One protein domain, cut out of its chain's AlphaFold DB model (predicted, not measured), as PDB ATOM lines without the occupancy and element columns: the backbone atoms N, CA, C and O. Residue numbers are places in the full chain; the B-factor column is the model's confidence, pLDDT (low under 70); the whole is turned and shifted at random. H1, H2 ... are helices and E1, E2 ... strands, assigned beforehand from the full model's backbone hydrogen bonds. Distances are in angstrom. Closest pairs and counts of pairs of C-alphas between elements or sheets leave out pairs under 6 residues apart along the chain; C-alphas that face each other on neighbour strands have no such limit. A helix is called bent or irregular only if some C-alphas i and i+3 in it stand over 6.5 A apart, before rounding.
ATOM      1  N   ALA A  18      66.790  -9.711 141.486       33.47
ATOM      2  CA  ALA A  18      66.430 -11.125 141.577       33.47
ATOM      3  C   ALA A  18      65.380 -11.324 142.679       33.47
ATOM      4  O   ALA A  18      65.548 -10.782 143.773       33.47
ATOM      5  N   VAL A  19      64.308 -12.074 142.404       38.59
ATOM      6  CA  VAL A  19      63.184 -12.221 143.340       38.59
ATOM      7  C   VAL A  19      62.812 -13.680 143.573       38.59
ATOM      8  O   VAL A  19      62.907 -14.509 142.670       38.59
ATOM      9  N   ASP A  20      62.407 -13.976 144.809       38.31
ATOM     10  CA  ASP A  20      61.928 -15.286 145.251       38.31
ATOM     11  C   ASP A  20      60.440 -15.455 144.897       38.31
ATOM     12  O   ASP A  20      59.531 -15.008 145.602       38.31
ATOM     13  N   GLU A  21      60.194 -16.091 143.752       39.16
ATOM     14  CA  GLU A  21      58.863 -16.296 143.168       39.16
ATOM     15  C   GLU A  21      57.979 -17.270 143.975       39.16
ATOM     16  O   GLU A  21      56.753 -17.282 143.809       39.16
ATOM     17  N   GLY A  22      58.575 -18.086 144.858       32.81
ATOM     18  CA  GLY A  22      57.863 -19.081 145.665       32.81
ATOM     19  C   GLY A  22      56.957 -18.449 146.723       32.81
ATOM     20  O   GLY A  22      55.812 -18.875 146.896       32.81
ATOM     21  N   ALA A  23      57.427 -17.378 147.363       30.11
ATOM     22  CA  ALA A  23      56.688 -16.653 148.397       30.11
ATOM     23  C   ALA A  23      55.465 -15.891 147.839       30.11
ATOM     24  O   ALA A  23      54.422 -15.811 148.486       30.11
ATOM     25  N   VAL A  24      55.549 -15.392 146.599       34.66
ATOM     26  CA  VAL A  24      54.490 -14.587 145.952       34.66
ATOM     27  C   VAL A  24      53.274 -15.430 145.561       34.66
ATOM     28  O   VAL A  24      52.133 -14.970 145.640       34.66
ATOM     29  N   ARG A  25      53.498 -16.682 145.141       37.47
ATOM     30  CA  ARG A  25      52.425 -17.595 144.710       37.47
ATOM     31  C   ARG A  25      51.563 -18.096 145.874       37.47
ATOM     32  O   ARG A  25      50.370 -18.328 145.678       37.47
ATOM     33  N   ALA A  26      52.140 -18.250 147.067       33.44
ATOM     34  CA  ALA A  26      51.455 -18.817 148.229       33.44
ATOM     35  C   ALA A  26      50.506 -17.820 148.925       33.44
ATOM     36  O   ALA A  26      49.387 -18.195 149.268       33.44
ATOM     37  N   ASP A  27      50.905 -16.552 149.065       35.50
ATOM     38  CA  ASP A  27      50.176 -15.545 149.862       35.50
ATOM     39  C   ASP A  27      49.008 -14.865 149.104       35.50
ATOM     40  O   ASP A  27      48.078 -14.314 149.688       35.50
ATOM     41  N   LEU A  28      49.004 -14.922 147.765       41.56
ATOM     42  CA  LEU A  28      48.098 -14.117 146.924       41.56
ATOM     43  C   LEU A  28      46.983 -14.905 146.212       41.56
ATOM     44  O   LEU A  28      46.076 -14.306 145.628       41.56
ATOM     45  N   SER A  29      47.034 -16.239 146.243       43.53
ATOM     46  CA  SER A  29      46.138 -17.116 145.468       43.53
ATOM     47  C   SER A  29      44.682 -17.127 145.961       43.53
ATOM     48  O   SER A  29      43.774 -17.405 145.179       43.53
ATOM     49  N   GLY A  30      44.428 -16.777 147.227       48.16
ATOM     50  CA  GLY A  30      43.090 -16.842 147.826       48.16
ATOM     51  C   GLY A  30      42.106 -15.765 147.347       48.16
ATOM     52  O   GLY A  30      40.896 -15.996 147.353       48.16
ATOM     53  N   THR A  31      42.591 -14.594 146.920       55.56
ATOM     54  CA  THR A  31      41.727 -13.419 146.683       55.56
ATOM     55  C   THR A  31      41.319 -13.252 145.219       55.56
ATOM     56  O   THR A  31      40.197 -12.833 144.946       55.56
ATOM     57  N   VAL A  32      42.198 -13.614 144.278       60.66
ATOM     58  CA  VAL A  32      42.025 -13.343 142.833       60.66
ATOM     59  C   VAL A  32      41.825 -14.620 142.006       60.66
ATOM     60  O   VAL A  32      41.803 -14.594 140.784       60.66
ATOM     61  N   SER A  33      41.658 -15.759 142.671       73.31
ATOM     62  CA  SER A  33      41.315 -17.027 142.032       73.31
ATOM     63  C   SER A  33      39.821 -17.102 141.672       73.31
ATOM     64  O   SER A  33      38.973 -16.508 142.349       73.31
ATOM     65  N   LEU A  34      39.503 -17.851 140.610       72.38
ATOM     66  CA  LEU A  34      38.134 -18.085 140.152       72.38
ATOM     67  C   LEU A  34      37.446 -19.182 140.987       72.38
ATOM     68  O   LEU A  34      36.392 -18.942 141.568       72.38
ATOM     69  N   VAL A  35      38.051 -20.371 141.087       65.69
ATOM     70  CA  VAL A  35      37.520 -21.538 141.827       65.69
ATOM     71  C   VAL A  35      38.567 -22.260 142.695       65.69
ATOM     72  O   VAL A  35      38.286 -23.305 143.287       65.69
ATOM     73  N   GLY A  36      39.776 -21.716 142.795       69.19
ATOM     74  CA  GLY A  36      40.899 -22.224 143.584       69.19
ATOM     75  C   GLY A  36      41.813 -23.143 142.781       69.19
ATOM     76  O   GLY A  36      41.335 -24.067 142.119       69.19
ATOM     77  N   GLY A  37      43.133 -22.958 142.907       73.00
ATOM     78  CA  GLY A  37      44.167 -23.835 142.336       73.00
ATOM     79  C   GLY A  37      44.469 -23.601 140.853       73.00
ATOM     80  O   GLY A  37      44.864 -24.544 140.164       73.00
ATOM     81  N   GLU A  38      44.200 -22.403 140.345       83.19
ATOM     82  CA  GLU A  38      44.683 -21.927 139.051       83.19
ATOM     83  C   GLU A  38      46.092 -21.340 139.175       83.19
ATOM     84  O   GLU A  38      46.432 -20.683 140.161       83.19
ATOM     85  N   LEU A  39      46.891 -21.530 138.132       86.62
ATOM     86  CA  LEU A  39      48.058 -20.707 137.868       86.62
ATOM     87  C   LEU A  39      47.577 -19.337 137.370       86.62
ATOM     88  O   LEU A  39      46.635 -19.241 136.584       86.62
ATOM     89  N   LEU A  40      48.201 -18.267 137.845       87.69
ATOM     90  CA  LEU A  40      47.845 -16.899 137.480       87.69
ATOM     91  C   LEU A  40      48.774 -16.413 136.367       87.69
ATOM     92  O   LEU A  40      49.987 -16.500 136.533       87.69
ATOM     93  N   TRP A  41      48.214 -15.904 135.266       91.38
ATOM     94  CA  TRP A  41      48.974 -15.317 134.156       91.38
ATOM     95  C   TRP A  41      48.631 -13.830 134.005       91.38
ATOM     96  O   TRP A  41      47.574 -13.449 133.488       91.38
ATOM     97  N   ASN A  42      49.525 -12.975 134.501       87.19
ATOM     98  CA  ASN A  42      49.312 -11.533 134.654       87.19
ATOM     99  C   ASN A  42      49.699 -10.746 133.393       87.19
ATOM    100  O   ASN A  42      50.637  -9.957 133.388       87.19
ATOM    101  N   VAL A  43      48.951 -10.944 132.307       89.38
ATOM    102  CA  VAL A  43      49.215 -10.287 131.009       89.38
ATOM    103  C   VAL A  43      48.801  -8.817 130.946       89.38
ATOM    104  O   VAL A  43      49.255  -8.086 130.073       89.38
ATOM    105  N   THR A  44      47.943  -8.355 131.852       86.75
ATOM    106  CA  THR A  44      47.550  -6.944 131.932       86.75
ATOM    107  C   THR A  44      47.709  -6.425 133.345       86.75
ATOM    108  O   THR A  44      47.357  -7.114 134.302       86.75
ATOM    109  N   VAL A  45      48.151  -5.179 133.437       75.81
ATOM    110  CA  VAL A  45      48.348  -4.431 134.672       75.81
ATOM    111  C   VAL A  45      47.318  -3.318 134.756       75.81
ATOM    112  O   VAL A  45      47.144  -2.586 133.783       75.81
ATOM    113  N   GLY A  46      46.698  -3.142 135.919       73.50
ATOM    114  CA  GLY A  46      45.768  -2.044 136.150       73.50
ATOM    115  C   GLY A  46      44.420  -2.234 135.453       73.50
ATOM    116  O   GLY A  46      44.216  -3.104 134.602       73.50
ATOM    117  N   CYS A  47      43.452  -1.412 135.845       74.81
ATOM    118  CA  CYS A  47      42.113  -1.418 135.282       74.81
ATOM    119  C   CYS A  47      41.495  -0.021 135.383       74.81
ATOM    120  O   CYS A  47      41.500   0.603 136.439       74.81
ATOM    121  N   SER A  48      40.857   0.440 134.308       78.31
ATOM    122  CA  SER A  48      40.108   1.707 134.280       78.31
ATOM    123  C   SER A  48      38.764   1.663 135.031       78.31
ATOM    124  O   SER A  48      37.911   2.523 134.834       78.31
ATOM    125  N   GLY A  49      38.542   0.659 135.886       76.00
ATOM    126  CA  GLY A  49      37.248   0.424 136.524       76.00
ATOM    127  C   GLY A  49      36.178  -0.005 135.514       76.00
ATOM    128  O   GLY A  49      36.500  -0.533 134.450       76.00
ATOM    129  N   GLY A  50      34.901   0.174 135.858       67.31
ATOM    130  CA  GLY A  50      33.770  -0.165 134.975       67.31
ATOM    131  C   GLY A  50      32.497  -0.635 135.687       67.31
ATOM    132  O   GLY A  50      31.537  -1.037 135.035       67.31
ATOM    133  N   SER A  51      32.484  -0.641 137.024       68.62
ATOM    134  CA  SER A  51      31.321  -1.017 137.842       68.62
ATOM    135  C   SER A  51      31.462  -0.479 139.273       68.62
ATOM    136  O   SER A  51      32.594  -0.218 139.687       68.62
ATOM    137  N   PRO A  52      30.378  -0.397 140.068       68.38
ATOM    138  CA  PRO A  52      30.449  -0.017 141.484       68.38
ATOM    139  C   PRO A  52      31.412  -0.879 142.320       68.38
ATOM    140  O   PRO A  52      32.075  -0.369 143.214       68.38
ATOM    141  N   ALA A  53      31.569  -2.162 141.980       70.12
ATOM    142  CA  ALA A  53      32.525  -3.064 142.632       70.12
ATOM    143  C   ALA A  53      34.005  -2.711 142.401       70.12
ATOM    144  O   ALA A  53      34.890  -3.364 142.950       70.12
ATOM    145  N   CYS A  54      34.307  -1.731 141.546       75.19
ATOM    146  CA  CYS A  54      35.675  -1.292 141.299       75.19
ATOM    147  C   CYS A  54      36.183  -0.281 142.339       75.19
ATOM    148  O   CYS A  54      37.387  -0.047 142.361       75.19
ATOM    149  N   ALA A  55      35.308   0.293 143.179       70.88
ATOM    150  CA  ALA A  55      35.689   1.294 144.179       70.88
ATOM    151  C   ALA A  55      36.691   0.745 145.216       70.88
ATOM    152  O   ALA A  55      37.698   1.396 145.475       70.88
ATOM    153  N   ASP A  56      36.496  -0.489 145.702       72.88
ATOM    154  CA  ASP A  56      37.441  -1.196 146.592       72.88
ATOM    155  C   ASP A  56      37.901  -2.510 145.955       72.88
ATOM    156  O   ASP A  56      37.832  -3.597 146.533       72.88
ATOM    157  N   CYS A  57      38.329  -2.422 144.696       77.00
ATOM    158  CA  CYS A  57      38.697  -3.593 143.916       77.00
ATOM    159  C   CYS A  57      39.812  -4.410 144.596       77.00
ATOM    160  O   CYS A  57      40.934  -3.930 144.751       77.00
ATOM    161  N   VAL A  58      39.538  -5.685 144.898       74.19
ATOM    162  CA  VAL A  58      40.509  -6.630 145.492       74.19
ATOM    163  C   VAL A  58      41.769  -6.839 144.645       74.19
ATOM    164  O   VAL A  58      42.804  -7.262 145.160       74.19
ATOM    165  N   ALA A  59      41.693  -6.525 143.350       77.81
ATOM    166  CA  ALA A  59      42.811  -6.631 142.429       77.81
ATOM    167  C   ALA A  59      43.874  -5.541 142.657       77.81
ATOM    168  O   ALA A  59      45.051  -5.807 142.426       77.81
ATOM    169  N   LYS A  60      43.494  -4.358 143.170       75.88
ATOM    170  CA  LYS A  60      44.425  -3.248 143.436       75.88
ATOM    171  C   LYS A  60      45.516  -3.630 144.453       75.88
ATOM    172  O   LYS A  60      46.688  -3.623 144.081       75.88
ATOM    173  N   PRO A  61      45.184  -4.076 145.683       74.75
ATOM    174  CA  PRO A  61      46.206  -4.464 146.653       74.75
ATOM    175  C   PRO A  61      46.957  -5.745 146.252       74.75
ATOM    176  O   PRO A  61      48.118  -5.910 146.620       74.75
ATOM    177  N   TYR A  62      46.327  -6.661 145.498       77.19
ATOM    178  CA  TYR A  62      47.038  -7.802 144.903       77.19
ATOM    179  C   TYR A  62      48.142  -7.318 143.967       77.19
ATOM    180  O   TYR A  62      49.276  -7.783 144.056       77.19
ATOM    181  N   TRP A  63      47.806  -6.377 143.088       74.62
ATOM    182  CA  TRP A  63      48.725  -5.900 142.078       74.62
ATOM    183  C   TRP A  63      49.887  -5.123 142.675       74.62
ATOM    184  O   TRP A  63      51.021  -5.363 142.281       74.62
ATOM    185  N   GLU A  64      49.631  -4.257 143.656       73.06
ATOM    186  CA  GLU A  64      50.684  -3.553 144.395       73.06
ATOM    187  C   GLU A  64      51.689  -4.536 145.017       73.06
ATOM    188  O   GLU A  64      52.901  -4.338 144.917       73.06
ATOM    189  N   ARG A  65      51.200  -5.629 145.624       75.12
ATOM    190  CA  ARG A  65      52.063  -6.674 146.195       75.12
ATOM    191  C   ARG A  65      52.821  -7.442 145.118       75.12
ATOM    192  O   ARG A  65      54.040  -7.535 145.203       75.12
ATOM    193  N   TRP A  66      52.129  -7.943 144.094       74.12
ATOM    194  CA  TRP A  66      52.754  -8.681 142.990       74.12
ATOM    195  C   TRP A  66      53.831  -7.842 142.289       74.12
ATOM    196  O   TRP A  66      54.935  -8.328 142.058       74.12
ATOM    197  N   SER A  67      53.539  -6.568 142.041       70.31
ATOM    198  CA  SER A  67      54.444  -5.568 141.467       70.31
ATOM    199  C   SER A  67      55.735  -5.431 142.277       70.31
ATOM    200  O   SER A  67      56.834  -5.631 141.755       70.31
ATOM    201  N   ARG A  68      55.611  -5.173 143.588       70.94
ATOM    202  CA  ARG A  68      56.760  -5.082 144.504       70.94
ATOM    203  C   ARG A  68      57.580  -6.370 144.510       70.94
ATOM    204  O   ARG A  68      58.800  -6.319 144.386       70.94
ATOM    205  N   SER A  69      56.914  -7.516 144.612       68.62
ATOM    206  CA  SER A  69      57.567  -8.818 144.740       68.62
ATOM    207  C   SER A  69      58.088  -9.405 143.435       68.62
ATOM    208  O   SER A  69      58.606 -10.512 143.448       68.62
ATOM    209  N   ASN A  70      57.955  -8.718 142.308       62.50
ATOM    210  CA  ASN A  70      58.600  -9.148 141.076       62.50
ATOM    211  C   ASN A  70      59.507  -8.052 140.481       62.50
ATOM    212  O   ASN A  70      59.992  -8.184 139.365       62.50
ATOM    213  N   GLY A  71      59.788  -6.983 141.238       57.53
ATOM    214  CA  GLY A  71      60.690  -5.917 140.790       57.53
ATOM    215  C   GLY A  71      60.080  -4.987 139.740       57.53
ATOM    216  O   GLY A  71      60.803  -4.262 139.064       57.53
ATOM    217  N   TYR A  72      58.755  -4.986 139.597       60.78
ATOM    218  CA  TYR A  72      58.034  -4.113 138.677       60.78
ATOM    219  C   TYR A  72      57.104  -3.227 139.502       60.78
ATOM    220  O   TYR A  72      55.964  -3.595 139.734       60.78
ATOM    221  N   TYR A  73      57.562  -2.076 140.001       53.97
ATOM    222  CA  TYR A  73      56.661  -1.194 140.748       53.97
ATOM    223  C   TYR A  73      55.768  -0.413 139.783       53.97
ATOM    224  O   TYR A  73      56.219   0.526 139.129       53.97
ATOM    225  N   VAL A  74      54.494  -0.793 139.704       56.19
ATOM    226  CA  VAL A  74      53.447   0.090 139.190       56.19
ATOM    227  C   VAL A  74      52.784   0.718 140.395       56.19
ATOM    228  O   VAL A  74      52.232   0.012 141.240       56.19
ATOM    229  N   ASP A  75      52.890   2.039 140.490       55.12
ATOM    230  CA  ASP A  75      52.298   2.773 141.593       55.12
ATOM    231  C   ASP A  75      50.787   2.530 141.662       55.12
ATOM    232  O   ASP A  75      50.114   2.418 140.635       55.12
ATOM    233  N   ALA A  76      50.246   2.458 142.873       54.41
ATOM    234  CA  ALA A  76      48.818   2.287 143.123       54.41
ATOM    235  C   ALA A  76      47.983   3.381 142.438       54.41
ATOM    236  O   ALA A  76      46.869   3.127 141.967       54.41
ATOM    237  N   ASP A  77      48.547   4.585 142.346       58.44
ATOM    238  CA  ASP A  77      47.964   5.743 141.665       58.44
ATOM    239  C   ASP A  77      47.952   5.575 140.139       58.44
ATOM    240  O   ASP A  77      47.118   6.145 139.436       58.44
ATOM    241  N   SER A  78      48.801   4.689 139.614       61.06
ATOM    242  CA  SER A  78      48.809   4.277 138.212       61.06
ATOM    243  C   SER A  78      47.809   3.157 137.905       61.06
ATOM    244  O   SER A  78      47.783   2.682 136.775       61.06
ATOM    245  N   TRP A  79      46.940   2.741 138.839       68.06
ATOM    246  CA  TRP A  79      45.952   1.672 138.599       68.06
ATOM    247  C   TRP A  79      45.062   1.919 137.366       68.06
ATOM    248  O   TRP A  79      44.711   0.980 136.655       68.06
ATOM    249  N   GLY A  80      44.728   3.180 137.066       68.69
ATOM    250  CA  GLY A  80      43.969   3.557 135.864       68.69
ATOM    251  C   GLY A  80      44.777   3.528 134.554       68.69
ATOM    252  O   GLY A  80      44.192   3.598 133.462       68.69
ATOM    253  N   ASN A  81      46.103   3.416 134.642       73.81
ATOM    254  CA  ASN A  81      47.017   3.263 133.516       73.81
ATOM    255  C   ASN A  81      47.142   1.778 133.202       73.81
ATOM    256  O   ASN A  81      47.970   1.063 133.753       73.81
ATOM    257  N   VAL A  82      46.254   1.315 132.329       80.25
ATOM    258  CA  VAL A  82      46.227  -0.080 131.902       80.25
ATOM    259  C   VAL A  82      47.449  -0.358 131.038       80.25
ATOM    260  O   VAL A  82      47.649   0.321 130.030       80.25
ATOM    261  N   ILE A  83      48.241  -1.360 131.412       79.19
ATOM    262  CA  ILE A  83      49.447  -1.759 130.679       79.19
ATOM    263  C   ILE A  83      49.249  -3.171 130.141       79.19
ATOM    264  O   ILE A  83      48.918  -4.099 130.880       79.19
ATOM    265  N   ALA A  84      49.493  -3.335 128.844       84.25
ATOM    266  CA  ALA A  84      49.666  -4.631 128.210       84.25
ATOM    267  C   ALA A  84      51.088  -5.143 128.496       84.25
ATOM    268  O   ALA A  84      52.069  -4.592 127.995       84.25
ATOM    269  N   TYR A  85      51.215  -6.161 129.345       84.31
ATOM    270  CA  TYR A  85      52.499  -6.620 129.866       84.31
ATOM    271  C   TYR A  85      53.120  -7.688 128.956       84.31
ATOM    272  O   TYR A  85      53.005  -8.891 129.186       84.31
ATOM    273  N   ASP A  86      53.787  -7.236 127.891       81.12
ATOM    274  CA  ASP A  86      54.373  -8.097 126.846       81.12
ATOM    275  C   ASP A  86      55.419  -9.088 127.386       81.12
ATOM    276  O   ASP A  86      55.534 -10.205 126.881       81.12
ATOM    277  N   TYR A  87      56.119  -8.735 128.468       81.69
ATOM    278  CA  TYR A  87      57.059  -9.638 129.133       81.69
ATOM    279  C   TYR A  87      56.376 -10.921 129.631       81.69
ATOM    280  O   TYR A  87      56.884 -12.015 129.380       81.69
ATOM    281  N   ALA A  88      55.194 -10.816 130.254       83.94
ATOM    282  CA  ALA A  88      54.442 -11.993 130.692       83.94
ATOM    283  C   ALA A  88      54.015 -12.882 129.521       83.94
ATOM    284  O   ALA A  88      53.933 -14.097 129.678       83.94
ATOM    285  N   VAL A  89      53.775 -12.308 128.340       86.88
ATOM    286  CA  VAL A  89      53.429 -13.082 127.139       86.88
ATOM    287  C   VAL A  89      54.623 -13.886 126.627       86.88
ATOM    288  O   VAL A  89      54.452 -15.020 126.191       86.88
ATOM    289  N   ARG A  90      55.837 -13.332 126.715       84.94
ATOM    290  CA  ARG A  90      57.058 -13.973 126.199       84.94
ATOM    291  C   ARG A  90      57.703 -14.956 127.170       84.94
ATOM    292  O   ARG A  90      58.278 -15.943 126.727       84.94
ATOM    293  N   VAL A  91      57.666 -14.665 128.471       83.62
ATOM    294  CA  VAL A  91      58.529 -15.346 129.453       83.62
ATOM    295  C   VAL A  91      57.778 -16.345 130.322       83.62
ATOM    296  O   VAL A  91      58.307 -17.421 130.599       83.62
ATOM    297  N   GLU A  92      56.558 -16.031 130.759       86.94
ATOM    298  CA  GLU A  92      55.825 -16.915 131.674       86.94
ATOM    299  C   GLU A  92      55.471 -18.289 131.079       86.94
ATOM    300  O   GLU A  92      55.614 -19.268 131.817       86.94
ATOM    301  N   PRO A  93      55.096 -18.424 129.784       91.81
ATOM    302  CA  PRO A  93      54.735 -19.725 129.220       91.81
ATOM    303  C   PRO A  93      55.838 -20.781 129.325       91.81
ATOM    304  O   PRO A  93      55.563 -21.940 129.628       91.81
ATOM    305  N   ALA A  94      57.103 -20.374 129.182       88.25
ATOM    306  CA  ALA A  94      58.255 -21.270 129.294       88.25
ATOM    307  C   ALA A  94      58.446 -21.852 130.709       88.25
ATOM    308  O   ALA A  94      59.192 -22.812 130.892       88.25
ATOM    309  N   ARG A  95      57.790 -21.267 131.718       87.31
ATOM    310  CA  ARG A  95      57.871 -21.679 133.127       87.31
ATOM    311  C   ARG A  95      56.679 -22.526 133.564       87.31
ATOM    312  O   ARG A  95      56.631 -22.954 134.720       87.31
ATOM    313  N   TRP A  96      55.685 -22.721 132.699       91.44
ATOM    314  CA  TRP A  96      54.524 -23.528 133.046       91.44
ATOM    315  C   TRP A  96      54.898 -25.015 133.117       91.44
ATOM    316  O   TRP A  96      55.691 -25.500 132.306       91.44
ATOM    317  N   PRO A  97      54.342 -25.766 134.088       88.25
ATOM    318  CA  PRO A  97      54.505 -27.213 134.133       88.25
ATOM    319  C   PRO A  97      54.029 -27.871 132.836       88.25
ATOM    320  O   PRO A  97      53.038 -27.443 132.261       88.25
ATOM    321  N   GLN A  98      54.656 -28.977 132.433       86.38
ATOM    322  CA  GLN A  98      54.205 -29.754 131.267       86.38
ATOM    323  C   GLN A  98      52.819 -30.388 131.479       86.38
ATOM    324  O   GLN A  98      52.051 -30.576 130.538       86.38
ATOM    325  N   GLN A  99      52.473 -30.707 132.729       85.25
ATOM    326  CA  GLN A  99      51.177 -31.286 133.076       85.25
ATOM    327  C   GLN A  99      50.031 -30.264 132.937       85.25
ATOM    328  O   GLN A  99      50.232 -29.082 133.237       85.25
ATOM    329  N   PRO A 100      48.809 -30.697 132.565       86.31
ATOM    330  CA  PRO A 100      47.656 -29.813 132.411       86.31
ATOM    331  C   PRO A 100      47.442 -28.881 133.605       86.31
ATOM    332  O   PRO A 100      47.381 -29.317 134.755       86.31
ATOM    333  N   GLN A 101      47.311 -27.586 133.316       84.69
ATOM    334  CA  GLN A 101      47.082 -26.530 134.297       84.69
ATOM    335  C   GLN A 101      45.774 -25.820 133.978       84.69
ATOM    336  O   GLN A 101      45.348 -25.748 132.823       84.69
ATOM    337  N   ARG A 102      45.161 -25.256 135.015       85.00
ATOM    338  CA  ARG A 102      44.135 -24.225 134.876       85.00
ATOM    339  C   ARG A 102      44.833 -22.885 135.009       85.00
ATOM    340  O   ARG A 102      45.526 -22.687 136.000       85.00
ATOM    341  N   ILE A 103      44.664 -22.007 134.033       90.31
ATOM    342  CA  ILE A 103      45.347 -20.719 133.987       90.31
ATOM    343  C   ILE A 103      44.293 -19.617 133.971       90.31
ATOM    344  O   ILE A 103      43.504 -19.525 133.032       90.31
ATOM    345  N   LEU A 104      44.262 -18.792 135.013       91.38
ATOM    346  CA  LEU A 104      43.431 -17.594 135.042       91.38
ATOM    347  C   LEU A 104      44.225 -16.436 134.439       91.38
ATOM    348  O   LEU A 104      45.311 -16.104 134.917       91.38
ATOM    349  N   VAL A 105      43.683 -15.847 133.379       94.44
ATOM    350  CA  VAL A 105      44.374 -14.827 132.588       94.44
ATOM    351  C   VAL A 105      43.896 -13.448 132.993       94.44
ATOM    352  O   VAL A 105      42.696 -13.233 133.157       94.44
ATOM    353  N   ALA A 106      44.842 -12.518 133.127       91.69
ATOM    354  CA  ALA A 106      44.578 -11.159 133.589       91.69
ATOM    355  C   ALA A 106      43.759 -11.117 134.903       91.69
ATOM    356  O   ALA A 106      42.815 -10.334 134.999       91.69
ATOM    357  N   PRO A 107      44.095 -11.926 135.933       85.31
ATOM    358  CA  PRO A 107      43.278 -12.042 137.147       85.31
ATOM    359  C   PRO A 107      43.113 -10.696 137.867       85.31
ATOM    360  O   PRO A 107      42.071 -10.427 138.460       85.31
ATOM    361  N   ALA A 108      44.124  -9.829 137.783       78.94
ATOM    362  CA  ALA A 108      44.123  -8.495 138.374       78.94
ATOM    363  C   ALA A 108      43.946  -7.357 137.355       78.94
ATOM    364  O   ALA A 108      44.267  -6.208 137.645       78.94
ATOM    365  N   GLY A 109      43.444  -7.665 136.164       86.56
ATOM    366  CA  GLY A 109      43.188  -6.688 135.116       86.56
ATOM    367  C   GLY A 109      41.944  -7.058 134.320       86.56
ATOM    368  O   GLY A 109      41.001  -7.648 134.842       86.56
ATOM    369  N   ASP A 110      41.927  -6.671 133.052       91.31
ATOM    370  CA  ASP A 110      40.892  -7.076 132.106       91.31
ATOM    371  C   ASP A 110      41.530  -7.109 130.718       91.31
ATOM    372  O   ASP A 110      41.901  -6.063 130.181       91.31
ATOM    373  N   LEU A 111      41.679  -8.305 130.141       95.50
ATOM    374  CA  LEU A 111      42.291  -8.475 128.818       95.50
ATOM    375  C   LEU A 111      41.549  -7.674 127.737       95.50
ATOM    376  O   LEU A 111      42.158  -7.225 126.773       95.50
ATOM    377  N   PHE A 112      40.244  -7.461 127.921       96.12
ATOM    378  CA  PHE A 112      39.395  -6.727 126.991       96.12
ATOM    379  C   PHE A 112      39.193  -5.274 127.417       96.12
ATOM    380  O   PHE A 112      38.195  -4.666 127.046       96.12
ATOM    381  N   ASN A 113      40.113  -4.698 128.198       93.88
ATOM    382  CA  ASN A 113      40.131  -3.261 128.443       93.88
ATOM    383  C   ASN A 113      40.271  -2.474 127.131       93.88
ATOM    384  O   ASN A 113      40.995  -2.890 126.227       93.88
ATOM    385  N   ASP A 114      39.604  -1.327 127.019       91.12
ATOM    386  CA  ASP A 114      39.673  -0.469 125.826       91.12
ATOM    387  C   ASP A 114      41.087   0.078 125.587       91.12
ATOM    388  O   ASP A 114      41.464   0.369 124.457       91.12
ATOM    389  N   LYS A 115      41.895   0.166 126.650       89.94
ATOM    390  CA  LYS A 115      43.310   0.551 126.583       89.94
ATOM    391  C   LYS A 115      44.250  -0.599 126.199       89.94
ATOM    392  O   LYS A 115      45.430  -0.350 125.973       89.94
ATOM    393  N   VAL A 116      43.777  -1.849 126.152       92.38
ATOM    394  CA  VAL A 116      44.587  -2.996 125.712       92.38
ATOM    395  C   VAL A 116      44.483  -3.107 124.189       92.38
ATOM    396  O   VAL A 116      43.373  -3.316 123.694       92.38
ATOM    397  N   PRO A 117      45.589  -2.993 123.430       94.31
ATOM    398  CA  PRO A 117      45.542  -3.060 121.971       94.31
ATOM    399  C   PRO A 117      45.119  -4.439 121.457       94.31
ATOM    400  O   PRO A 117      45.579  -5.461 121.965       94.31
ATOM    401  N   ASP A 118      44.332  -4.483 120.381       95.31
ATOM    402  CA  ASP A 118      43.917  -5.737 119.729       95.31
ATOM    403  C   ASP A 118      45.122  -6.600 119.319       95.31
ATOM    404  O   ASP A 118      45.118  -7.817 119.516       95.31
ATOM    405  N   ALA A 119      46.203  -5.964 118.851       92.94
ATOM    406  CA  ALA A 119      47.437  -6.653 118.488       92.94
ATOM    407  C   ALA A 119      48.100  -7.383 119.669       92.94
ATOM    408  O   ALA A 119      48.790  -8.383 119.477       92.94
ATOM    409  N   PHE A 120      47.910  -6.892 120.896       94.94
ATOM    410  CA  PHE A 120      48.380  -7.576 122.095       94.94
ATOM    411  C   PHE A 120      47.502  -8.784 122.428       94.94
ATOM    412  O   PHE A 120      48.026  -9.857 122.726       94.94
ATOM    413  N   ILE A 121      46.177  -8.636 122.321       96.94
ATOM    414  CA  ILE A 121      45.233  -9.735 122.561       96.94
ATOM    415  C   ILE A 121      45.498 -10.889 121.579       96.94
ATOM    416  O   ILE A 121      45.507 -12.045 121.995       96.94
ATOM    417  N   ASP A 122      45.829 -10.589 120.317       95.31
ATOM    418  CA  ASP A 122      46.226 -11.594 119.320       95.31
ATOM    419  C   ASP A 122      47.418 -12.442 119.806       95.31
ATOM    420  O   ASP A 122      47.387 -13.670 119.716       95.31
ATOM    421  N   ARG A 123      48.459 -11.807 120.368       95.19
ATOM    422  CA  ARG A 123      49.640 -12.512 120.905       95.19
ATOM    423  C   ARG A 123      49.291 -13.373 122.116       95.19
ATOM    424  O   ARG A 123      49.767 -14.500 122.225       95.19
ATOM    425  N   VAL A 124      48.429 -12.871 122.999       97.25
ATOM    426  CA  VAL A 124      47.927 -13.628 124.155       97.25
ATOM    427  C   VAL A 124      47.158 -14.872 123.695       97.25
ATOM    428  O   VAL A 124      47.413 -15.970 124.190       97.25
ATOM    429  N   LEU A 125      46.265 -14.739 122.709       97.06
ATOM    430  CA  LEU A 125      45.522 -15.871 122.150       97.06
ATOM    431  C   LEU A 125      46.430 -16.870 121.414       97.06
ATOM    432  O   LEU A 125      46.189 -18.076 121.491       97.06
ATOM    433  N   LEU A 126      47.488 -16.407 120.740       95.69
ATOM    434  CA  LEU A 126      48.473 -17.290 120.107       95.69
ATOM    435  C   LEU A 126      49.168 -18.190 121.127       95.69
ATOM    436  O   LEU A 126      49.271 -19.395 120.896       95.69
ATOM    437  N   VAL A 127      49.572 -17.638 122.272       96.62
ATOM    438  CA  VAL A 127      50.134 -18.436 123.369       96.62
ATOM    439  C   VAL A 127      49.122 -19.478 123.845       96.62
ATOM    440  O   VAL A 127      49.486 -20.642 123.996       96.62
ATOM    441  N   MET A 128      47.844 -19.123 124.011       96.44
ATOM    442  CA  MET A 128      46.815 -20.100 124.405       96.44
ATOM    443  C   MET A 128      46.659 -21.232 123.382       96.44
ATOM    444  O   MET A 128      46.522 -22.393 123.769       96.44
ATOM    445  N   GLN A 129      46.718 -20.910 122.085       94.81
ATOM    446  CA  GLN A 129      46.666 -21.898 121.005       94.81
ATOM    447  C   GLN A 129      47.887 -22.832 121.011       94.81
ATOM    448  O   GLN A 129      47.747 -24.020 120.728       94.81
ATOM    449  N   GLN A 130      49.073 -22.313 121.330       94.31
ATOM    450  CA  GLN A 130      50.322 -23.083 121.383       94.31
ATOM    451  C   GLN A 130      50.426 -24.001 122.611       94.31
ATOM    452  O   GLN A 130      51.271 -24.892 122.624       94.31
ATOM    453  N   HIS A 131      49.562 -23.819 123.615       93.50
ATOM    454  CA  HIS A 131      49.568 -24.598 124.855       93.50
ATOM    455  C   HIS A 131      48.227 -25.331 125.072       93.50
ATOM    456  O   HIS A 131      47.521 -25.068 126.053       93.50
ATOM    457  N   PRO A 132      47.844 -26.258 124.169       90.94
ATOM    458  CA  PRO A 132      46.538 -26.923 124.195       90.94
ATOM    459  C   PRO A 132      46.317 -27.820 125.424       90.94
ATOM    460  O   PRO A 132      45.175 -28.130 125.756       90.94
ATOM    461  N   GLN A 133      47.385 -28.224 126.116       84.88
ATOM    462  CA  GLN A 133      47.321 -28.997 127.357       84.88
ATOM    463  C   GLN A 133      46.786 -28.186 128.549       84.88
ATOM    464  O   GLN A 133      46.350 -28.767 129.543       84.88
ATOM    465  N   HIS A 134      46.832 -26.851 128.490       88.50
ATOM    466  CA  HIS A 134      46.341 -25.975 129.555       88.50
ATOM    467  C   HIS A 134      44.950 -25.450 129.238       88.50
ATOM    468  O   HIS A 134      44.639 -25.171 128.086       88.50
ATOM    469  N   THR A 135      44.126 -25.270 130.269       86.25
ATOM    470  CA  THR A 135      42.818 -24.616 130.156       86.25
ATOM    471  C   THR A 135      42.914 -23.179 130.645       86.25
ATOM    472  O   THR A 135      43.278 -22.950 131.797       86.25
ATOM    473  N   PHE A 136      42.546 -22.227 129.794       94.06
ATOM    474  CA  PHE A 136      42.597 -20.799 130.080       94.06
ATOM    475  C   PHE A 136      41.212 -20.256 130.423       94.06
ATOM    476  O   PHE A 136      40.236 -20.537 129.728       94.06
ATOM    477  N   TYR A 137      41.138 -19.439 131.468       94.19
ATOM    478  CA  TYR A 137      39.927 -18.745 131.887       94.19
ATOM    479  C   TYR A 137      40.091 -17.253 131.630       94.19
ATOM    480  O   TYR A 137      40.974 -16.612 132.202       94.19
ATOM    481  N   LEU A 138      39.225 -16.712 130.775       96.50
ATOM    482  CA  LEU A 138      39.093 -15.284 130.522       96.50
ATOM    483  C   LEU A 138      37.861 -14.772 131.261       96.50
ATOM    484  O   LEU A 138      36.755 -15.235 130.997       96.50
ATOM    485  N   LEU A 139      38.041 -13.809 132.159       95.38
ATOM    486  CA  LEU A 139      36.952 -13.140 132.867       95.38
ATOM    487  C   LEU A 139      36.997 -11.644 132.558       95.38
ATOM    488  O   LEU A 139      38.055 -11.030 132.647       95.38
ATOM    489  N   THR A 140      35.859 -11.045 132.208       95.31
ATOM    490  CA  THR A 140      35.802  -9.618 131.859       95.31
ATOM    491  C   THR A 140      34.534  -8.933 132.357       95.31
ATOM    492  O   THR A 140      33.492  -9.564 132.545       95.31
ATOM    493  N   LYS A 141      34.602  -7.609 132.537       94.12
ATOM    494  CA  LYS A 141      33.414  -6.749 132.697       94.12
ATOM    495  C   LYS A 141      33.049  -6.016 131.400       94.12
ATOM    496  O   LYS A 141      32.006  -5.369 131.340       94.12
ATOM    497  N   ARG A 142      33.869  -6.152 130.353       95.00
ATOM    498  CA  ARG A 142      33.736  -5.507 129.035       95.00
ATOM    499  C   ARG A 142      33.242  -6.498 127.988       95.00
ATOM    500  O   ARG A 142      33.841  -6.690 126.931       95.00
ATOM    501  N   ALA A 143      32.112  -7.131 128.293       97.00
ATOM    502  CA  ALA A 143      31.548  -8.204 127.479       97.00
ATOM    503  C   ALA A 143      31.283  -7.776 126.021       97.00
ATOM    504  O   ALA A 143      31.505  -8.561 125.104       97.00
ATOM    505  N   GLN A 144      30.883  -6.520 125.794       97.19
ATOM    506  CA  GLN A 144      30.690  -5.972 124.448       97.19
ATOM    507  C   GLN A 144      31.997  -5.932 123.638       97.19
ATOM    508  O   GLN A 144      32.013  -6.376 122.490       97.19
ATOM    509  N   ARG A 145      33.098  -5.449 124.238       96.94
ATOM    510  CA  ARG A 145      34.424  -5.412 123.599       96.94
ATOM    511  C   ARG A 145      34.948  -6.819 123.332       96.94
ATOM    512  O   ARG A 145      35.389  -7.092 122.218       96.94
ATOM    513  N   MET A 146      34.820  -7.721 124.309       98.25
ATOM    514  CA  MET A 146      35.148  -9.141 124.145       98.25
ATOM    515  C   MET A 146      34.401  -9.754 122.954       98.25
ATOM    516  O   MET A 146      35.033 -10.342 122.078       98.25
ATOM    517  N   LYS A 147      33.074  -9.574 122.879       98.06
ATOM    518  CA  LYS A 147      32.253 -10.061 121.762       98.06
ATOM    519  C   LYS A 147      32.750  -9.507 120.431       98.06
ATOM    520  O   LYS A 147      32.950 -10.277 119.497       98.06
ATOM    521  N   ALA A 148      32.924  -8.188 120.331       97.75
ATOM    522  CA  ALA A 148      33.329  -7.535 119.089       97.75
ATOM    523  C   ALA A 148      34.674  -8.077 118.578       97.75
ATOM    524  O   ALA A 148      34.769  -8.486 117.419       97.75
ATOM    525  N   TYR A 149      35.671  -8.151 119.462       97.75
ATOM    526  CA  TYR A 149      37.006  -8.643 119.138       97.75
ATOM    527  C   TYR A 149      36.993 -10.133 118.754       97.75
ATOM    528  O   TYR A 149      37.455 -10.506 117.676       97.75
ATOM    529  N   LEU A 150      36.398 -11.000 119.580       96.69
ATOM    530  CA  LEU A 150      36.403 -12.448 119.342       96.69
ATOM    531  C   LEU A 150      35.521 -12.858 118.152       96.69
ATOM    532  O   LEU A 150      35.854 -13.805 117.442       96.69
ATOM    533  N   ALA A 151      34.437 -12.132 117.867       94.44
ATOM    534  CA  ALA A 151      33.654 -12.336 116.648       94.44
ATOM    535  C   ALA A 151      34.422 -11.912 115.387       94.44
ATOM    536  O   ALA A 151      34.326 -12.578 114.357       94.44
ATOM    537  N   ALA A 152      35.210 -10.832 115.450       93.31
ATOM    538  CA  ALA A 152      36.113 -10.470 114.361       93.31
ATOM    539  C   ALA A 152      37.186 -11.552 114.159       93.31
ATOM    540  O   ALA A 152      37.389 -12.004 113.030       93.31
ATOM    541  N   ARG A 153      37.783 -12.050 115.250       91.62
ATOM    542  CA  ARG A 153      38.759 -13.145 115.208       91.62
ATOM    543  C   ARG A 153      38.173 -14.441 114.639       91.62
ATOM    544  O   ARG A 153      38.839 -15.093 113.841       91.62
ATOM    545  N   ALA A 154      36.926 -14.785 114.975       90.12
ATOM    546  CA  ALA A 154      36.220 -15.941 114.409       90.12
ATOM    547  C   ALA A 154      36.094 -15.867 112.876       90.12
ATOM    548  O   ALA A 154      36.112 -16.889 112.198       90.12
ATOM    549  N   ARG A 155      36.002 -14.650 112.322       90.56
ATOM    550  CA  ARG A 155      35.982 -14.389 110.873       90.56
ATOM    551  C   ARG A 155      37.380 -14.305 110.245       90.56
ATOM    552  O   ARG A 155      37.494 -13.952 109.077       90.56
ATOM    553  N   GLY A 156      38.439 -14.587 111.005       87.75
ATOM    554  CA  GLY A 156      39.827 -14.518 110.542       87.75
ATOM    555  C   GLY A 156      40.417 -13.105 110.505       87.75
ATOM    556  O   GLY A 156      41.484 -12.911 109.928       87.75
ATOM    557  N   VAL A 157      39.752 -12.111 111.108       88.81
ATOM    558  CA  VAL A 157      40.298 -10.750 111.208       88.81
ATOM    559  C   VAL A 157      41.423 -10.725 112.240       88.81
ATOM    560  O   VAL A 157      41.307 -11.301 113.321       88.81
ATOM    561  N   ILE A 158      42.501 -10.025 111.899       88.38
ATOM    562  CA  ILE A 158      43.673  -9.810 112.744       88.38
ATOM    563  C   ILE A 158      44.029  -8.324 112.792       88.38
ATOM    564  O   ILE A 158      43.782  -7.599 111.815       88.38
ATOM    565  N   ALA A 159      44.617  -7.879 113.904       85.00
ATOM    566  CA  ALA A 159      45.084  -6.506 114.049       85.00
ATOM    567  C   ALA A 159      46.089  -6.146 112.942       85.00
ATOM    568  O   ALA A 159      46.883  -6.985 112.504       85.00
ATOM    569  N   ALA A 160      46.033  -4.903 112.457       83.88
ATOM    570  CA  ALA A 160      46.823  -4.460 111.310       83.88
ATOM    571  C   ALA A 160      48.330  -4.622 111.557       83.88
ATOM    572  O   ALA A 160      49.048  -5.080 110.667       83.88
ATOM    573  N   GLU A 161      48.768  -4.339 112.783       86.38
ATOM    574  CA  GLU A 161      50.158  -4.429 113.236       86.38
ATOM    575  C   GLU A 161      50.705  -5.862 113.173       86.38
ATOM    576  O   GLU A 161      51.903  -6.059 113.004       86.38
ATOM    577  N   ASN A 162      49.827  -6.864 113.257       87.00
ATOM    578  CA  ASN A 162      50.186  -8.279 113.251       87.00
ATOM    579  C   ASN A 162      49.965  -8.954 111.887       87.00
ATOM    580  O   ASN A 162      50.192 -10.154 111.748       87.00
ATOM    581  N   ARG A 163      49.512  -8.229 110.851       82.38
ATOM    582  CA  ARG A 163      49.195  -8.839 109.543       82.38
ATOM    583  C   ARG A 163      50.405  -9.451 108.849       82.38
ATOM    584  O   ARG A 163      50.216 -10.329 108.008       82.38
ATOM    585  N   SER A 164      51.618  -8.986 109.129       82.88
ATOM    586  CA  SER A 164      52.858  -9.559 108.587       82.88
ATOM    587  C   SER A 164      53.324 -10.804 109.348       82.88
ATOM    588  O   SER A 164      54.092 -11.585 108.791       82.88
ATOM    589  N   ASP A 165      52.834 -11.033 110.569       84.06
ATOM    590  CA  ASP A 165      53.197 -12.184 111.393       84.06
ATOM    591  C   ASP A 165      52.444 -13.439 110.920       84.06
ATOM    592  O   ASP A 165      51.220 -13.571 111.036       84.06
ATOM    593  N   THR A 166      53.192 -14.378 110.340       82.56
ATOM    594  CA  THR A 166      52.643 -15.609 109.762       82.56
ATOM    595  C   THR A 166      52.059 -16.549 110.812       82.56
ATOM    596  O   THR A 166      51.078 -17.235 110.516       82.56
ATOM    597  N   ALA A 167      52.588 -16.560 112.040       80.69
ATOM    598  CA  ALA A 167      52.040 -17.367 113.125       80.69
ATOM    599  C   ALA A 167      50.669 -16.829 113.556       80.69
ATOM    600  O   ALA A 167      49.722 -17.597 113.740       80.69
ATOM    601  N   LEU A 168      50.529 -15.505 113.628       84.94
ATOM    602  CA  LEU A 168      49.275 -14.847 113.995       84.94
ATOM    603  C   LEU A 168      48.204 -14.924 112.890       84.94
ATOM    604  O   LEU A 168      47.006 -15.002 113.191       84.94
ATOM    605  N   ARG A 169      48.592 -15.021 111.612       81.75
ATOM    606  CA  ARG A 169      47.650 -15.393 110.534       81.75
ATOM    607  C   ARG A 169      47.016 -16.767 110.767       81.75
ATOM    608  O   ARG A 169      45.844 -16.952 110.460       81.75
ATOM    609  N   GLY A 170      47.771 -17.706 111.341       84.12
ATOM    610  CA  GLY A 170      47.309 -19.054 111.678       84.12
ATOM    611  C   GLY A 170      46.522 -19.166 112.989       84.12
ATOM    612  O   GLY A 170      46.116 -20.272 113.354       84.12
ATOM    613  N   LEU A 171      46.309 -18.067 113.722       87.56
ATOM    614  CA  LEU A 171      45.534 -18.085 114.962       87.56
ATOM    615  C   LEU A 171      44.057 -18.410 114.673       87.56
ATOM    616  O   LEU A 171      43.371 -17.728 113.911       87.56
ATOM    617  N   LYS A 172      43.547 -19.466 115.294       88.06
ATOM    618  CA  LYS A 172      42.168 -19.927 115.155       88.06
ATOM    619  C   LYS A 172      41.339 -19.413 116.321       88.06
ATOM    620  O   LYS A 172      41.826 -19.251 117.437       88.06
ATOM    621  N   TRP A 173      40.063 -19.181 116.061       87.94
ATOM    622  CA  TRP A 173      39.083 -18.914 117.101       87.94
ATOM    623  C   TRP A 173      37.729 -19.487 116.670       87.94
ATOM    624  O   TRP A 173      37.368 -19.312 115.504       87.94
ATOM    625  N   PRO A 174      36.968 -20.149 117.562       92.56
ATOM    626  CA  PRO A 174      37.226 -20.380 118.990       92.56
ATOM    627  C   PRO A 174      38.295 -21.449 119.282       92.56
ATOM    628  O   PRO A 174      38.549 -22.329 118.463       92.56
ATOM    629  N   LEU A 175      38.900 -21.381 120.472       84.62
ATOM    630  CA  LEU A 175      39.866 -22.370 120.973       84.62
ATOM    631  C   LEU A 175      39.192 -23.342 121.963       84.62
ATOM    632  O   LEU A 175      38.471 -22.906 122.859       84.62
ATOM    633  N   SER A 176      39.439 -24.656 121.835       83.75
ATOM    634  CA  SER A 176      38.902 -25.707 122.739       83.75
ATOM    635  C   SER A 176      39.260 -25.486 124.194       83.75
ATOM    636  O   SER A 176      38.483 -25.785 125.100       83.75
ATOM    637  N   ASN A 177      40.477 -25.015 124.415       86.38
ATOM    638  CA  ASN A 177      41.093 -24.909 125.717       86.38
ATOM    639  C   ASN A 177      40.879 -23.532 126.362       86.38
ATOM    640  O   ASN A 177      41.443 -23.272 127.420       86.38
ATOM    641  N   VAL A 178      40.042 -22.671 125.771       92.56
ATOM    642  CA  VAL A 178      39.705 -21.352 126.316       92.56
ATOM    643  C   VAL A 178      38.245 -21.314 126.762       92.56
ATOM    644  O   VAL A 178      37.328 -21.670 126.020       92.56
ATOM    645  N   CYS A 179      38.040 -20.856 127.990       93.06
ATOM    646  CA  CYS A 179      36.748 -20.589 128.602       93.06
ATOM    647  C   CYS A 179      36.580 -19.077 128.736       93.06
ATOM    648  O   CYS A 179      37.459 -18.416 129.296       93.06
ATOM    649  N   ILE A 180      35.458 -18.527 128.274       96.44
ATOM    650  CA  ILE A 180      35.159 -17.097 128.422       96.44
ATOM    651  C   ILE A 180      34.077 -16.877 129.469       96.44
ATOM    652  O   ILE A 180      33.160 -17.681 129.607       96.44
ATOM    653  N   GLY A 181      34.148 -15.774 130.194       96.88
ATOM    654  CA  GLY A 181      33.148 -15.466 131.196       96.88
ATOM    655  C   GLY A 181      33.017 -13.989 131.489       96.88
ATOM    656  O   GLY A 181      33.892 -13.175 131.183       96.88
ATOM    657  N   ILE A 182      31.887 -13.653 132.099       97.31
ATOM    658  CA  ILE A 182      31.583 -12.298 132.557       97.31
ATOM    659  C   ILE A 182      31.532 -12.260 134.076       97.31
ATOM    660  O   ILE A 182      31.038 -13.193 134.707       97.31
TER     661      ILE A 182
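AT A GLANCE: This is residues 18 to 182 of the 445 residues of the protein "Protein gp37" of Fontimonas thermophila (UniProt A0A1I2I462). A small twisted sheet of four short parallel strands, E1 to E4, stands between two groups of helices: H1, H2 and H3 toward one end of the longest axis, H5, H6 and H7 toward the other, with H4 packed on H5. Long loops fill much of the rest, and under half of the residues are in named elements. The printed part has 165 residues with seven named helices and four named strands, in the order H1 E1 H2 H3 H4 E2 H5 E3 H6 H7 E4; the class is mixed, helices and strands. The sheet runs E1 E2 E3 E4. The whole is compact, with a radius of gyration of the C-alphas of 15.4 A and spans of 40 by 37 by 29 A.

IN THESE COORDINATES: H1, residues 21 to 32, starts at C-alpha 21, (58.863, -16.296, 143.168), and measures 17.1 A; it is irregular, with C-alphas 27 and 30 7.5 A apart. E1 is residues 39 to 41. H2, residues 59 to 68, measures 14.2 A. H3, residues 76 to 80, is irregular, with C-alphas 77 and 80 7.4 A apart. H4 is residues 86 to 91 and E2 residues 102 to 105. H5, residues 118 to 130, is the longest helix by residues, 18.6 A from C-alpha 118 at (43.917, -5.737, 119.729). E3, residues 135 to 140, measures 16.6 A, and H6, residues 143 to 154, 15.9 A. H7 is residues 166 to 169. E4, residues 178 to 182, measures 13.7 A and ends at C-alpha 182, (31.583, -12.298, 132.557).

HOW THE PARTS SIT: E1 and E4 are the edge strands. E1 and E2 are parallel at 26 degrees, with N 41 and O 104 2.9 A apart, within hydrogen-bond range. E2 and E3 are parallel at 31 degrees, with N 103 and O 135 at 2.8 A. E3 and E4 are parallel at 22 degrees, with N 181 and O 138 at 2.8 A. From edge to edge the strands' lines turn by 77 degrees. Three strand-helix-strand units, two parallel neighbour strands with helices between them along the chain, are E1, H2 H3 H4, E2; E2, H5, E3; and E3, H6 H7, E4; the crossovers of the last two are right-handed. H1, H5 and H6 are on the sheet but only graze it, with residues 25 to 32, 124 to 129 and 143 to 146. H1 touches H2 at a shallow tilt of 7 degrees, opposite ways; their closest C-alphas, of Leu 28 and Tyr 62, are 6.7 A apart. H2 and H3 only just touch, with 3 pairs of C-alphas within 8 A, the closest those of Glu 64 and Ala 76 at 6.3 A. H4 touches H5 at a shallow tilt of 18 degrees, the same way, closest at the C-alphas of Val 89 and Val 124, 6.3 A. H5 touches H7 with residues 122 to 126 alone, closest at the C-alphas of Leu 126 and Leu 168, 6.6 A. H5 and H6 are close but not clearly touching; their closest C-alphas, of Asp 118 and Tyr 149, are 7.5 A apart. Every O i to N i+4 pair is within hydrogen-bond range in H2, H4 and H6; the count is 8 of 9 in H5, 0 of 8 in H1 and 0 of 1 in H3, where O i to N i+3 gives 0 of 9 and 1 of 2, and H7 is too short for such a pair.

THE WHOLE: The C-alphas farthest apart, of Ala 18 and Arg 155, are 43.4 A apart. The printed part has no cut. The long links are E1 to H2, E2 to H5 and H6 to H7. The mean pLDDT of the printed part is 80.2; 32 residues are under 70, namely 18 to 32, 35 to 36, 50 to 52 and 69 to 80.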